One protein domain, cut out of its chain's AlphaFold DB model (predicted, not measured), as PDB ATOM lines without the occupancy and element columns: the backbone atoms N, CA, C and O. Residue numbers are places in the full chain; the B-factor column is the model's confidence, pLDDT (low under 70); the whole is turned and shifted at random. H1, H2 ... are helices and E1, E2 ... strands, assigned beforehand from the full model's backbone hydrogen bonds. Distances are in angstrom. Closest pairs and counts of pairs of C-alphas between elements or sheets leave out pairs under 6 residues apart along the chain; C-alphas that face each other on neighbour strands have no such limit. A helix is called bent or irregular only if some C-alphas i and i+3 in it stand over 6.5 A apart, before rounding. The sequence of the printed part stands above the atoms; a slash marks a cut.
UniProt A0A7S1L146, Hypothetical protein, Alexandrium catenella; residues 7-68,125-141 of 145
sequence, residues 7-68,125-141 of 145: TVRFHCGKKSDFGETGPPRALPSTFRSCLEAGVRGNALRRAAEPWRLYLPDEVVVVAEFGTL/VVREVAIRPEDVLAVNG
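AT A GLANCE: This is residues 7 to 68 and 125 to 141 of the 145 residues of the protein "Hypothetical protein" of Alexandrium catenella (UniProt A0A7S1L146). A small sheet of three strands has two helices on one face: H1 slants over E1 and E2 and runs on past the sheet, while H2 is a short helix over E2 that stands up from the same face. Only residues 47 to 53 stick out. The 79 printed residues hold E1, H1, E2, E3, H2 along the chain, class mixed; the sheet, E1 - E2 - E3, is antiparallel. The whole is compact, with a radius of gyration of the C-alphas of 12.7 A and spans of 43 by 30 by 24 A.

HOW THE PARTS SIT: In the sheet, inner strand E2, residues 59 to 66, has edge strands E1, residues 7 to 14, and E3, residues 128 to 131, as antiparallel neighbours. N 9 and O 64 are 2.9 A apart and N 131 and O 61 are 2.8 A apart, both within hydrogen-bond range. H1, residues 31 to 48, and H2, residues 133 to 139, make two layers with the sheet, helices on one face. H1 lies over E1 and E2 at a height of 6.3 A over the sheet, slantwise to the strands, at 41 degrees to E1 on the local plane; its closest C-alphas to E2 are those of Gly 38 and Val 59, 4.7 A. H1 is irregular, with C-alphas 40 and 43 7.0 A apart, and has a kink of 32 degrees near residue 40. H2 lies over E2 and stands up from the sheet at 44 degrees. H1 touches H2 with residues 35 to 39 alone, the closest C-alphas being those of Leu 35 and Pro 133, 4.9 A, at a steep tilt of 57 degrees, opposite ways. In H2 every O i to N i+4 pair is within hydrogen-bond range; in H1, 12 of 14.

IN THESE COORDINATES: E1 begins at C-alpha 7 (-2.051, 29.943, -52.779) and is 22.8 A long; E2 is 22.3 A, E3 9.6 A. H1 is 25.6 A long and ends at C-alpha 48 (31.969, 20.448, -41.864). H2, 10.4 A, ends at C-alpha 139 (14.591, 30.755, -60.580).

THE WHOLE: The farthest C-alphas, of Ala 48 and Leu 68, are 42.9 A apart. Residues 69 to 124 are not printed; C-alphas 68 and 125 are 14.2 A apart across the cut. The link E1 to H1 is long. Residues 67 to 68, 125 to 126 and 140 to 141 have pLDDT under 70.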
ATOM      1  N   THR A   7      -2.903  28.911 -53.375       71.56
ATOM      2  CA  THR A   7      -2.051  29.943 -52.779       71.56
ATOM      3  C   THR A   7      -0.758  29.281 -52.342       71.56
ATOM      4  O   THR A   7      -0.805  28.233 -51.707       71.56
ATOM      5  N   VAL A   8       0.385  29.880 -52.661       81.88
ATOM      6  CA  VAL A   8       1.683  29.413 -52.163       81.88
ATOM      7  C   VAL A   8       2.277  30.502 -51.289       81.88
ATOM      8  O   VAL A   8       2.368  31.656 -51.709       81.88
ATOM      9  N   ARG A   9       2.656  30.145 -50.064       86.19
ATOM     10  CA  ARG A   9       3.385  31.018 -49.143       86.19
ATOM     11  C   ARG A   9       4.779  30.458 -48.954       86.19
ATOM     12  O   ARG A   9       4.932  29.280 -48.658       86.19
ATOM     13  N   PHE A  10       5.785  31.298 -49.135       89.12
ATOM     14  CA  PHE A  10       7.170  30.904 -48.931       89.12
ATOM     15  C   PHE A  10       7.649  31.414 -47.585       89.12
ATOM     16  O   PHE A  10       7.586  32.610 -47.304       89.12
ATOM     17  N   HIS A  11       8.177  30.499 -46.789       93.12
ATOM     18  CA  HIS A  11       8.790  30.785 -45.504       93.12
ATOM     19  C   HIS A  11      10.266  30.431 -45.572       93.12
ATOM     20  O   HIS A  11      10.619  29.425 -46.174       93.12
ATOM     21  N   CYS A  12      11.137  31.233 -44.968       93.69
ATOM     22  CA  CYS A  12      12.566  30.938 -44.895       93.69
ATOM     23  C   CYS A  12      13.028  31.039 -43.443       93.69
ATOM     24  O   CYS A  12      12.667  31.993 -42.755       93.69
ATOM     25  N   GLY A  13      13.814  30.068 -42.984       94.69
ATOM     26  CA  GLY A  13      14.331  30.020 -41.615       94.69
ATOM     27  C   GLY A  13      15.257  28.827 -41.396       94.69
ATOM     28  O   GLY A  13      15.467  28.029 -42.313       94.69
ATOM     29  N   LYS A  14      15.823  28.682 -40.193       94.88
ATOM     30  CA  LYS A  14      16.588  27.473 -39.850       94.88
ATOM     31  C   LYS A  14      15.645  26.289 -39.704       94.88
ATOM     32  O   LYS A  14      14.527  26.460 -39.226       94.88
ATOM     33  N   LYS A  15      16.108  25.078 -40.019       91.81
ATOM     34  CA  LYS A  15      15.331  23.843 -39.817       91.81
ATOM     35  C   LYS A  15      14.784  23.712 -38.397       91.81
ATOM     36  O   LYS A  15      13.654  23.272 -38.238       91.81
ATOM     37  N   SER A  16      15.560  24.107 -37.387       93.50
ATOM     38  CA  SER A  16      15.139  24.077 -35.980       93.50
ATOM     39  C   SER A  16      13.995  25.030 -35.637       93.50
ATOM     40  O   SER A  16      13.334  24.843 -34.619       93.50
ATOM     41  N   ASP A  17      13.784  26.067 -36.449       93.94
ATOM     42  CA  ASP A  17      12.773  27.090 -36.184       93.94
ATOM     43  C   ASP A  17      11.395  26.665 -36.701       93.94
ATOM     44  O   ASP A  17      10.386  27.234 -36.283       93.94
ATOM     45  N   PHE A  18      11.330  25.660 -37.576       90.88
ATOM     46  CA  PHE A  18      10.079  25.088 -38.062       90.88
ATOM     47  C   PHE A  18       9.504  24.080 -37.058       90.88
ATOM     48  O   PHE A  18      10.223  23.284 -36.456       90.88
ATOM     49  N   GLY A  19       8.184  24.139 -36.864       86.69
ATOM     50  CA  GLY A  19       7.432  23.099 -36.163       86.69
ATOM     51  C   GLY A  19       7.089  21.931 -37.089       86.69
ATOM     52  O   GLY A  19       7.768  21.690 -38.081       86.69
ATOM     53  N   GLU A  20       6.001  21.223 -36.785       83.56
ATOM     54  CA  GLU A  20       5.496  20.154 -37.660       83.56
ATOM     55  C   GLU A  20       4.935  20.692 -38.985       83.56
ATOM     56  O   GLU A  20       5.074  20.037 -40.013       83.56
ATOM     57  N   THR A  21       4.316  21.877 -38.955       81.19
ATOM     58  CA  THR A  21       3.767  22.582 -40.124       81.19
ATOM     59  C   THR A  21       3.789  24.092 -39.902       81.19
ATOM     60  O   THR A  21       3.681  24.552 -38.759       81.19
ATOM     61  N   GLY A  22       3.807  24.855 -40.989       82.44
ATOM     62  CA  GLY A  22       3.603  26.297 -41.017       82.44
ATOM     63  C   GLY A  22       4.899  27.118 -40.998       82.44
ATOM     64  O   GLY A  22       5.979  26.612 -41.311       82.44
ATOM     65  N   PRO A  23       4.804  28.419 -40.670       89.00
ATOM     66  CA  PRO A  23       5.954  29.316 -40.672       89.00
ATOM     67  C   PRO A  23       6.967  28.973 -39.563       89.00
ATOM     68  O   PRO A  23       6.604  28.365 -38.549       89.00
ATOM     69  N   PRO A  24       8.230  29.415 -39.700       91.50
ATOM     70  CA  PRO A  24       9.213  29.285 -38.641       91.50
ATOM     71  C   PRO A  24       8.842  30.188 -37.460       91.50
ATOM     72  O   PRO A  24       8.303  31.283 -37.627       91.50
ATOM     73  N   ARG A  25       9.180  29.743 -36.247       91.00
ATOM     74  CA  ARG A  25       8.973  30.492 -34.997       91.00
ATOM     75  C   ARG A  25       9.768  31.794 -34.973       91.00
ATOM     76  O   ARG A  25       9.296  32.792 -34.435       91.00
ATOM     77  N   ALA A  26      10.967  31.778 -35.549       87.12
ATOM     78  CA  ALA A  26      11.804  32.951 -35.728       87.12
ATOM     79  C   ALA A  26      11.691  33.432 -37.177       87.12
ATOM     80  O   ALA A  26      12.119  32.747 -38.106       87.12
ATOM     81  N   LEU A  27      11.108  34.615 -37.370       80.31
ATOM     82  CA  LEU A  27      11.019  35.229 -38.690       80.31
ATOM     83  C   LEU A  27      12.317  35.987 -39.004       80.31
ATOM     84  O   LEU A  27      12.811  36.735 -38.155       80.31
ATOM     85  N   PRO A  28      12.878  35.833 -40.215       80.31
ATOM     86  CA  PRO A  28      14.025  36.622 -40.635       80.31
ATOM     87  C   PRO A  28      13.628  38.087 -40.859       80.31
ATOM     88  O   PRO A  28      12.467  38.397 -41.122       80.31
ATOM     89  N   SER A  29      14.613  38.992 -40.835       77.94
ATOM     90  CA  SER A  29      14.396  40.414 -41.141       77.94
ATOM     91  C   SER A  29      13.814  40.626 -42.540       77.94
ATOM     92  O   SER A  29      12.928  41.455 -42.725       77.94
ATOM     93  N   THR A  30      14.283  39.854 -43.524       90.50
ATOM     94  CA  THR A  30      13.689  39.780 -44.860       90.50
ATOM     95  C   THR A  30      13.801  38.366 -45.425       90.50
ATOM     96  O   THR A  30      14.721  37.613 -45.095       90.50
ATOM     97  N   PHE A  31      12.897  38.012 -46.341       89.56
ATOM     98  CA  PHE A  31      12.974  36.741 -47.064       89.56
ATOM     99  C   PHE A  31      14.286  36.621 -47.858       89.56
ATOM    100  O   PHE A  31      14.968  35.602 -47.779       89.56
ATOM    101  N   ARG A  32      14.699  37.693 -48.549       89.25
ATOM    102  CA  ARG A  32      15.942  37.728 -49.335       89.25
ATOM    103  C   ARG A  32      17.183  37.484 -48.476       89.25
ATOM    104  O   ARG A  32      17.992  36.629 -48.821       89.25
ATOM    105  N   SER A  33      17.324  38.190 -47.354       90.75
ATOM    106  CA  SER A  33      18.493  38.030 -46.480       90.75
ATOM    107  C   SER A  33      18.584  36.620 -45.898       90.75
ATOM    108  O   SER A  33      19.682  36.099 -45.714       90.75
ATOM    109  N   CYS A  34      17.440  35.979 -45.646       93.50
ATOM    110  CA  CYS A  34      17.399  34.583 -45.235       93.50
ATOM    111  C   CYS A  34      17.922  33.645 -46.331       93.50
ATOM    112  O   CYS A  34      18.771  32.799 -46.052       93.50
ATOM    113  N   LEU A  35      17.490  33.836 -47.585       92.00
ATOM    114  CA  LEU A  35      17.980  33.033 -48.708       92.00
ATOM    115  C   LEU A  35      19.500  33.152 -48.873       92.00
ATOM    116  O   LEU A  35      20.199  32.145 -48.961       92.00
ATOM    117  N   GLU A  36      20.019  34.380 -48.864       90.94
ATOM    118  CA  GLU A  36      21.453  34.648 -49.001       90.94
ATOM    119  C   GLU A  36      22.281  34.057 -47.853       90.94
ATOM    120  O   GLU A  36      23.407  33.604 -48.071       90.94
ATOM    121  N   ALA A  37      21.747  34.069 -46.628       90.69
ATOM    122  CA  ALA A  37      22.383  33.427 -45.482       90.69
ATOM    123  C   ALA A  37      22.433  31.903 -45.654       90.69
ATOM    124  O   ALA A  37      23.451  31.282 -45.346       90.69
ATOM    125  N   GLY A  38      21.362  31.313 -46.193       92.19
ATOM    126  CA  GLY A  38      21.304  29.892 -46.509       92.19
ATOM    127  C   GLY A  38      22.315  29.477 -47.567       92.19
ATOM    128  O   GLY A  38      23.109  28.576 -47.314       92.19
ATOM    129  N   VAL A  39      22.378  30.184 -48.697       90.44
ATOM    130  CA  VAL A  39      23.364  29.891 -49.754       90.44
ATOM    131  C   VAL A  39      24.795  29.981 -49.229       90.44
ATOM    132  O   VAL A  39      25.601  29.086 -49.474       90.44
ATOM    133  N   ARG A  40      25.115  31.028 -48.457       89.56
ATOM    134  CA  ARG A  40      26.462  31.204 -47.894       89.56
ATOM    135  C   ARG A  40      26.825  30.131 -46.866       89.56
ATOM    136  O   ARG A  40      27.974  29.705 -46.807       89.56
ATOM    137  N   GLY A  41      25.874  29.733 -46.023       91.00
ATOM    138  CA  GLY A  41      26.151  28.916 -44.841       91.00
ATOM    139  C   GLY A  41      25.932  27.416 -45.016       91.00
ATOM    140  O   GLY A  41      26.640  26.626 -44.394       91.00
ATOM    141  N   ASN A  42      24.963  26.997 -45.830       93.00
ATOM    142  CA  ASN A  42      24.513  25.603 -45.859       93.00
ATOM    143  C   ASN A  42      25.588  24.652 -46.392       93.00
ATOM    144  O   ASN A  42      25.835  23.609 -45.785       93.00
ATOM    145  N   ALA A  43      26.268  25.028 -47.481       88.44
ATOM    146  CA  ALA A  43      27.341  24.220 -48.058       88.44
ATOM    147  C   ALA A  43      28.503  24.031 -47.069       88.44
ATOM    148  O   ALA A  43      28.976  22.911 -46.887       88.44
ATOM    149  N   LEU A  44      28.901  25.100 -46.366       90.88
ATOM    150  CA  LEU A  44      29.951  25.041 -45.343       90.88
ATOM    151  C   LEU A  44      29.562  24.123 -44.180       90.88
ATOM    152  O   LEU A  44      30.373  23.311 -43.746       90.88
ATOM    153  N   ARG A  45      28.313  24.200 -43.702       89.62
ATOM    154  CA  ARG A  45      27.816  23.323 -42.627       89.62
ATOM    155  C   ARG A  45      27.805  21.854 -43.052       89.62
ATOM    156  O   ARG A  45      28.245  21.000 -42.290       89.62
ATOM    157  N   ARG A  46      27.355  21.558 -44.276       88.44
ATOM    158  CA  ARG A  46      27.385  20.192 -44.829       88.44
ATOM    159  C   ARG A  46      28.801  19.675 -45.030       88.44
ATOM    160  O   ARG A  46      29.047  18.503 -44.782       88.44
ATOM    161  N   ALA A  47      29.723  20.534 -45.456       90.31
ATOM    162  CA  ALA A  47      31.126  20.171 -45.612       90.31
ATOM    163  C   ALA A  47      31.816  19.913 -44.264       90.31
ATOM    164  O   ALA A  47      32.673  19.037 -44.183       90.31
ATOM    165  N   ALA A  48      31.436  20.643 -43.210       92.75
ATOM    166  CA  ALA A  48      31.969  20.448 -41.864       92.75
ATOM    167  C   ALA A  48      31.490  19.137 -41.217       92.75
ATOM    168  O   ALA A  48      32.253  18.496 -40.498       92.75
ATOM    169  N   GLU A  49      30.245  18.727 -41.479       90.75
ATOM    170  CA  GLU A  49      29.638  17.530 -40.886       90.75
ATOM    171  C   GLU A  49      28.949  16.638 -41.944       90.75
ATOM    172  O   GLU A  49      27.730  16.449 -41.904       90.75
ATOM    173  N   PRO A  50      29.697  16.051 -42.897       89.06
ATOM    174  CA  PRO A  50      29.124  15.352 -44.053       89.06
ATOM    175  C   PRO A  50      28.374  14.061 -43.694       89.06
ATOM    176  O   PRO A  50      27.520  13.614 -44.455       89.06
ATOM    177  N   TRP A  51      28.660  13.465 -42.532       89.62
ATOM    178  CA  TRP A  51      27.941  12.288 -42.028       89.62
ATOM    179  C   TRP A  51      26.596  12.639 -41.376       89.62
ATOM    180  O   TRP A  51      25.770  11.748 -41.162       89.62
ATOM    181  N   ARG A  52      26.353  13.911 -41.024       89.62
ATOM    182  CA  ARG A  52      25.079  14.321 -40.427       89.62
ATOM    183  C   ARG A  52      24.012  14.463 -41.503       89.62
ATOM    184  O   ARG A  52      24.063  15.339 -42.360       89.62
ATOM    185  N   LEU A  53      22.972  13.640 -41.386       86.44
ATOM    186  CA  LEU A  53      21.783  13.726 -42.239       86.44
ATOM    187  C   LEU A  53      20.889  14.925 -41.882       86.44
ATOM    188  O   LEU A  53      20.184  15.456 -42.740       86.44
ATOM    189  N   TYR A  54      20.932  15.367 -40.621       88.56
ATOM    190  CA  TYR A  54      20.148  16.488 -40.115       88.56
ATOM    191  C   TYR A  54      21.053  17.556 -39.498       88.56
ATOM    192  O   TYR A  54      21.817  17.282 -38.572       88.56
ATOM    193  N   LEU A  55      20.933  18.781 -40.011       92.19
ATOM    194  CA  LEU A  55      21.659  19.962 -39.556       92.19
ATOM    195  C   LEU A  55      20.636  21.015 -39.105       92.19
ATOM    196  O   LEU A  55      20.005  21.629 -39.965       92.19
ATOM    197  N   PRO A  56      20.433  21.225 -37.791       92.00
ATOM    198  CA  PRO A  56      19.355  22.082 -37.284       92.00
ATOM    199  C   PRO A  56      19.489  23.546 -37.722       92.00
ATOM    200  O   PRO A  56      18.490  24.203 -37.997       92.00
ATOM    201  N   ASP A  57      20.724  24.038 -37.844       93.06
ATOM    202  CA  ASP A  57      21.025  25.411 -38.257       93.06
ATOM    203  C   ASP A  57      21.050  25.627 -39.776       93.06
ATOM    204  O   ASP A  57      21.346  26.731 -40.238       93.06
ATOM    205  N   GLU A  58      20.804  24.581 -40.567       93.12
ATOM    206  CA  GLU A  58      20.676  24.728 -42.013       93.12
ATOM    207  C   GLU A  58      19.435  25.564 -42.325       93.12
ATOM    208  O   GLU A  58      18.344  25.296 -41.816       93.12
ATOM    209  N   VAL A  59      19.603  26.584 -43.161       94.50
ATOM    210  CA  VAL A  59      18.490  27.423 -43.596       94.50
ATOM    211  C   VAL A  59      17.745  26.704 -44.708       94.50
ATOM    212  O   VAL A  59      18.347  26.255 -45.681       94.50
ATOM    213  N   VAL A  60      16.431  26.622 -44.586       93.25
ATOM    214  CA  VAL A  60      15.552  26.021 -45.587       93.25
ATOM    215  C   VAL A  60      14.441  26.981 -45.959       93.25
ATOM    216  O   VAL A  60      14.092  27.887 -45.200       93.25
ATOM    217  N   VAL A  61      13.880  26.753 -47.141       92.81
ATOM    218  CA  VAL A  61      12.647  27.395 -47.575       92.81
ATOM    219  C   VAL A  61      11.527  26.370 -47.492       92.81
ATOM    220  O   VAL A  61      11.674  25.262 -47.994       92.81
ATOM    221  N   VAL A  62      10.402  26.723 -46.882       90.81
ATOM    222  CA  VAL A  62       9.186  25.905 -46.888       90.81
ATOM    223  C   VAL A  62       8.145  26.616 -47.737       90.81
ATOM    224  O   VAL A  62       7.754  27.744 -47.439       90.81
ATOM    225  N   ALA A  63       7.721  25.964 -48.817       88.69
ATOM    226  CA  ALA A  63       6.571  26.384 -49.605       88.69
ATOM    227  C   ALA A  63       5.313  25.746 -49.015       88.69
ATOM    228  O   ALA A  63       5.110  24.541 -49.143       88.69
ATOM    229  N   GLU A  64       4.487  26.557 -48.366       86.62
ATOM    230  CA  GLU A  64       3.193  26.177 -47.816       86.62
ATOM    231  C   GLU A  64       2.106  26.371 -48.875       86.62
ATOM    232  O   GLU A  64       1.886  27.466 -49.400       86.62
ATOM    233  N   PHE A  65       1.413  25.281 -49.177       81.25
ATOM    234  CA  PHE A  65       0.313  25.217 -50.117       81.25
ATOM    235  C   PHE A  65      -0.998  25.446 -49.362       81.25
ATOM    236  O   PHE A  65      -1.401  24.666 -48.499       81.25
ATOM    237  N   GLY A  66      -1.702  26.508 -49.736       71.00
ATOM    238  CA  GLY A  66      -3.043  26.840 -49.274       71.00
ATOM    239  C   GLY A  66      -4.098  26.650 -50.364       71.00
ATOM    240  O   GLY A  66      -3.814  26.684 -51.563       71.00
ATOM    241  N   THR A  67      -5.351  26.496 -49.940       66.69
ATOM    242  CA  THR A  67      -6.515  26.620 -50.832       66.69
ATOM    243  C   THR A  67      -7.131  27.995 -50.669       66.69
ATOM    244  O   THR A  67      -7.105  28.568 -49.577       66.69
ATOM    245  N   LEU A  68      -7.768  28.497 -51.726       62.56
ATOM    246  CA  LEU A  68      -8.799  29.509 -51.544       62.56
ATOM    247  C   LEU A  68      -9.932  28.857 -50.744       62.56
ATOM    248  O   LEU A  68     -10.707  28.067 -51.274       62.56
ATOM    249  N   VAL A 125      -3.202  15.802 -51.228       68.00
ATOM    250  CA  VAL A 125      -2.318  16.893 -51.663       68.00
ATOM    251  C   VAL A 125      -1.129  17.053 -50.707       68.00
ATOM    252  O   VAL A 125      -1.281  16.984 -49.483       68.00
ATOM    253  N   VAL A 126       0.042  17.341 -51.270       69.50
ATOM    254  CA  VAL A 126       1.196  17.813 -50.504       69.50
ATOM    255  C   VAL A 126       0.891  19.222 -49.995       69.50
ATOM    256  O   VAL A 126       0.540  20.102 -50.778       69.50
ATOM    257  N   ARG A 127       0.974  19.416 -48.676       78.31
ATOM    258  CA  ARG A 127       0.686  20.707 -48.028       78.31
ATOM    259  C   ARG A 127       1.909  21.599 -47.927       78.31
ATOM    260  O   ARG A 127       1.762  22.812 -47.934       78.31
ATOM    261  N   GLU A 128       3.093  21.007 -47.842       80.81
ATOM    262  CA  GLU A 128       4.346  21.731 -47.675       80.81
ATOM    263  C   GLU A 128       5.464  21.024 -48.430       80.81
ATOM    264  O   GLU A 128       5.520  19.793 -48.462       80.81
ATOM    265  N   VAL A 129       6.352  21.804 -49.038       86.25
ATOM    266  CA  VAL A 129       7.559  21.293 -49.693       86.25
ATOM    267  C   VAL A 129       8.760  22.070 -49.175       86.25
ATOM    268  O   VAL A 129       8.766  23.300 -49.202       86.25
ATOM    269  N   ALA A 130       9.782  21.343 -48.726       84.50
ATOM    270  CA  ALA A 130      11.075  21.922 -48.397       84.50
ATOM    271  C   ALA A 130      11.887  22.144 -49.682       84.50
ATOM    272  O   ALA A 130      12.066  21.230 -50.485       84.50
ATOM    273  N   ILE A 131      12.380  23.364 -49.858       87.94
ATOM    274  CA  ILE A 131      13.131  23.839 -51.018       87.94
ATOM    275  C   ILE A 131      14.464  24.393 -50.518       87.94
ATOM    276  O   ILE A 131      14.557  24.953 -49.417       87.94
ATOM    277  N   ARG A 132      15.518  24.243 -51.322       87.00
ATOM    278  CA  ARG A 132      16.817  24.824 -50.994       87.00
ATOM    279  C   ARG A 132      16.840  26.315 -51.357       87.00
ATOM    280  O   ARG A 132      16.302  26.691 -52.401       87.00
ATOM    281  N   PRO A 133      17.457  27.179 -50.536       83.62
ATOM    282  CA  PRO A 133      17.545  28.611 -50.818       83.62
ATOM    283  C   PRO A 133      18.130  28.959 -52.194       83.62
ATOM    284  O   PRO A 133      17.633  29.864 -52.867       83.62
ATOM    285  N   GLU A 134      19.153  28.223 -52.629       83.12
ATOM    286  CA  GLU A 134      19.808  28.400 -53.925       83.12
ATOM    287  C   GLU A 134      18.854  28.190 -55.109       83.12
ATOM    288  O   GLU A 134      18.903  28.958 -56.069       83.12
ATOM    289  N   ASP A 135      17.934  27.225 -55.011       83.00
ATOM    290  CA  ASP A 135      16.970  26.923 -56.074       83.00
ATOM    291  C   ASP A 135      15.987  28.095 -56.263       83.00
ATOM    292  O   ASP A 135      15.647  28.463 -57.387       83.00
ATOM    293  N   VAL A 136      15.577  28.746 -55.167       80.62
ATOM    294  CA  VAL A 136      14.676  29.915 -55.202       80.62
ATOM    295  C   VAL A 136      15.361  31.132 -55.825       80.62
ATOM    296  O   VAL A 136      14.747  31.872 -56.596       80.62
ATOM    297  N   LEU A 137      16.636  31.359 -55.502       77.50
ATOM    298  CA  LEU A 137      17.402  32.476 -56.058       77.50
ATOM    299  C   LEU A 137      17.713  32.277 -57.547       77.50
ATOM    300  O   LEU A 137      17.648  33.249 -58.303       77.50
ATOM    301  N   ALA A 138      18.003  31.043 -57.969       74.06
ATOM    302  CA  ALA A 138      18.264  30.706 -59.366       74.06
ATOM    303  C   ALA A 138      17.036  30.970 -60.254       74.06
ATOM    304  O   ALA A 138      17.151  31.630 -61.285       74.06
ATOM    305  N   VAL A 139      15.843  30.539 -59.825       75.50
ATOM    306  CA  VAL A 139      14.591  30.755 -60.580       75.50
ATOM    307  C   VAL A 139      14.235  32.240 -60.699       75.50
ATOM    308  O   VAL A 139      13.710  32.669 -61.723       75.50
ATOM    309  N   ASN A 140      14.564  33.047 -59.689       68.19
ATOM    310  CA  ASN A 140      14.315  34.490 -59.707       68.19
ATOM    311  C   ASN A 140      15.409  35.297 -60.433       68.19
ATOM    312  O   ASN A 140      15.374  36.527 -60.395       68.19
ATOM    313  N   GLY A 141      16.399  34.639 -61.052       59.88
ATOM    314  CA  GLY A 141      17.511  35.301 -61.744       59.88
ATOM    315  C   GLY A 141      18.435  36.102 -60.821       59.88
ATOM    316  O   GLY A 141      19.181  36.959 -61.283       59.88
TER     317      GLY A 141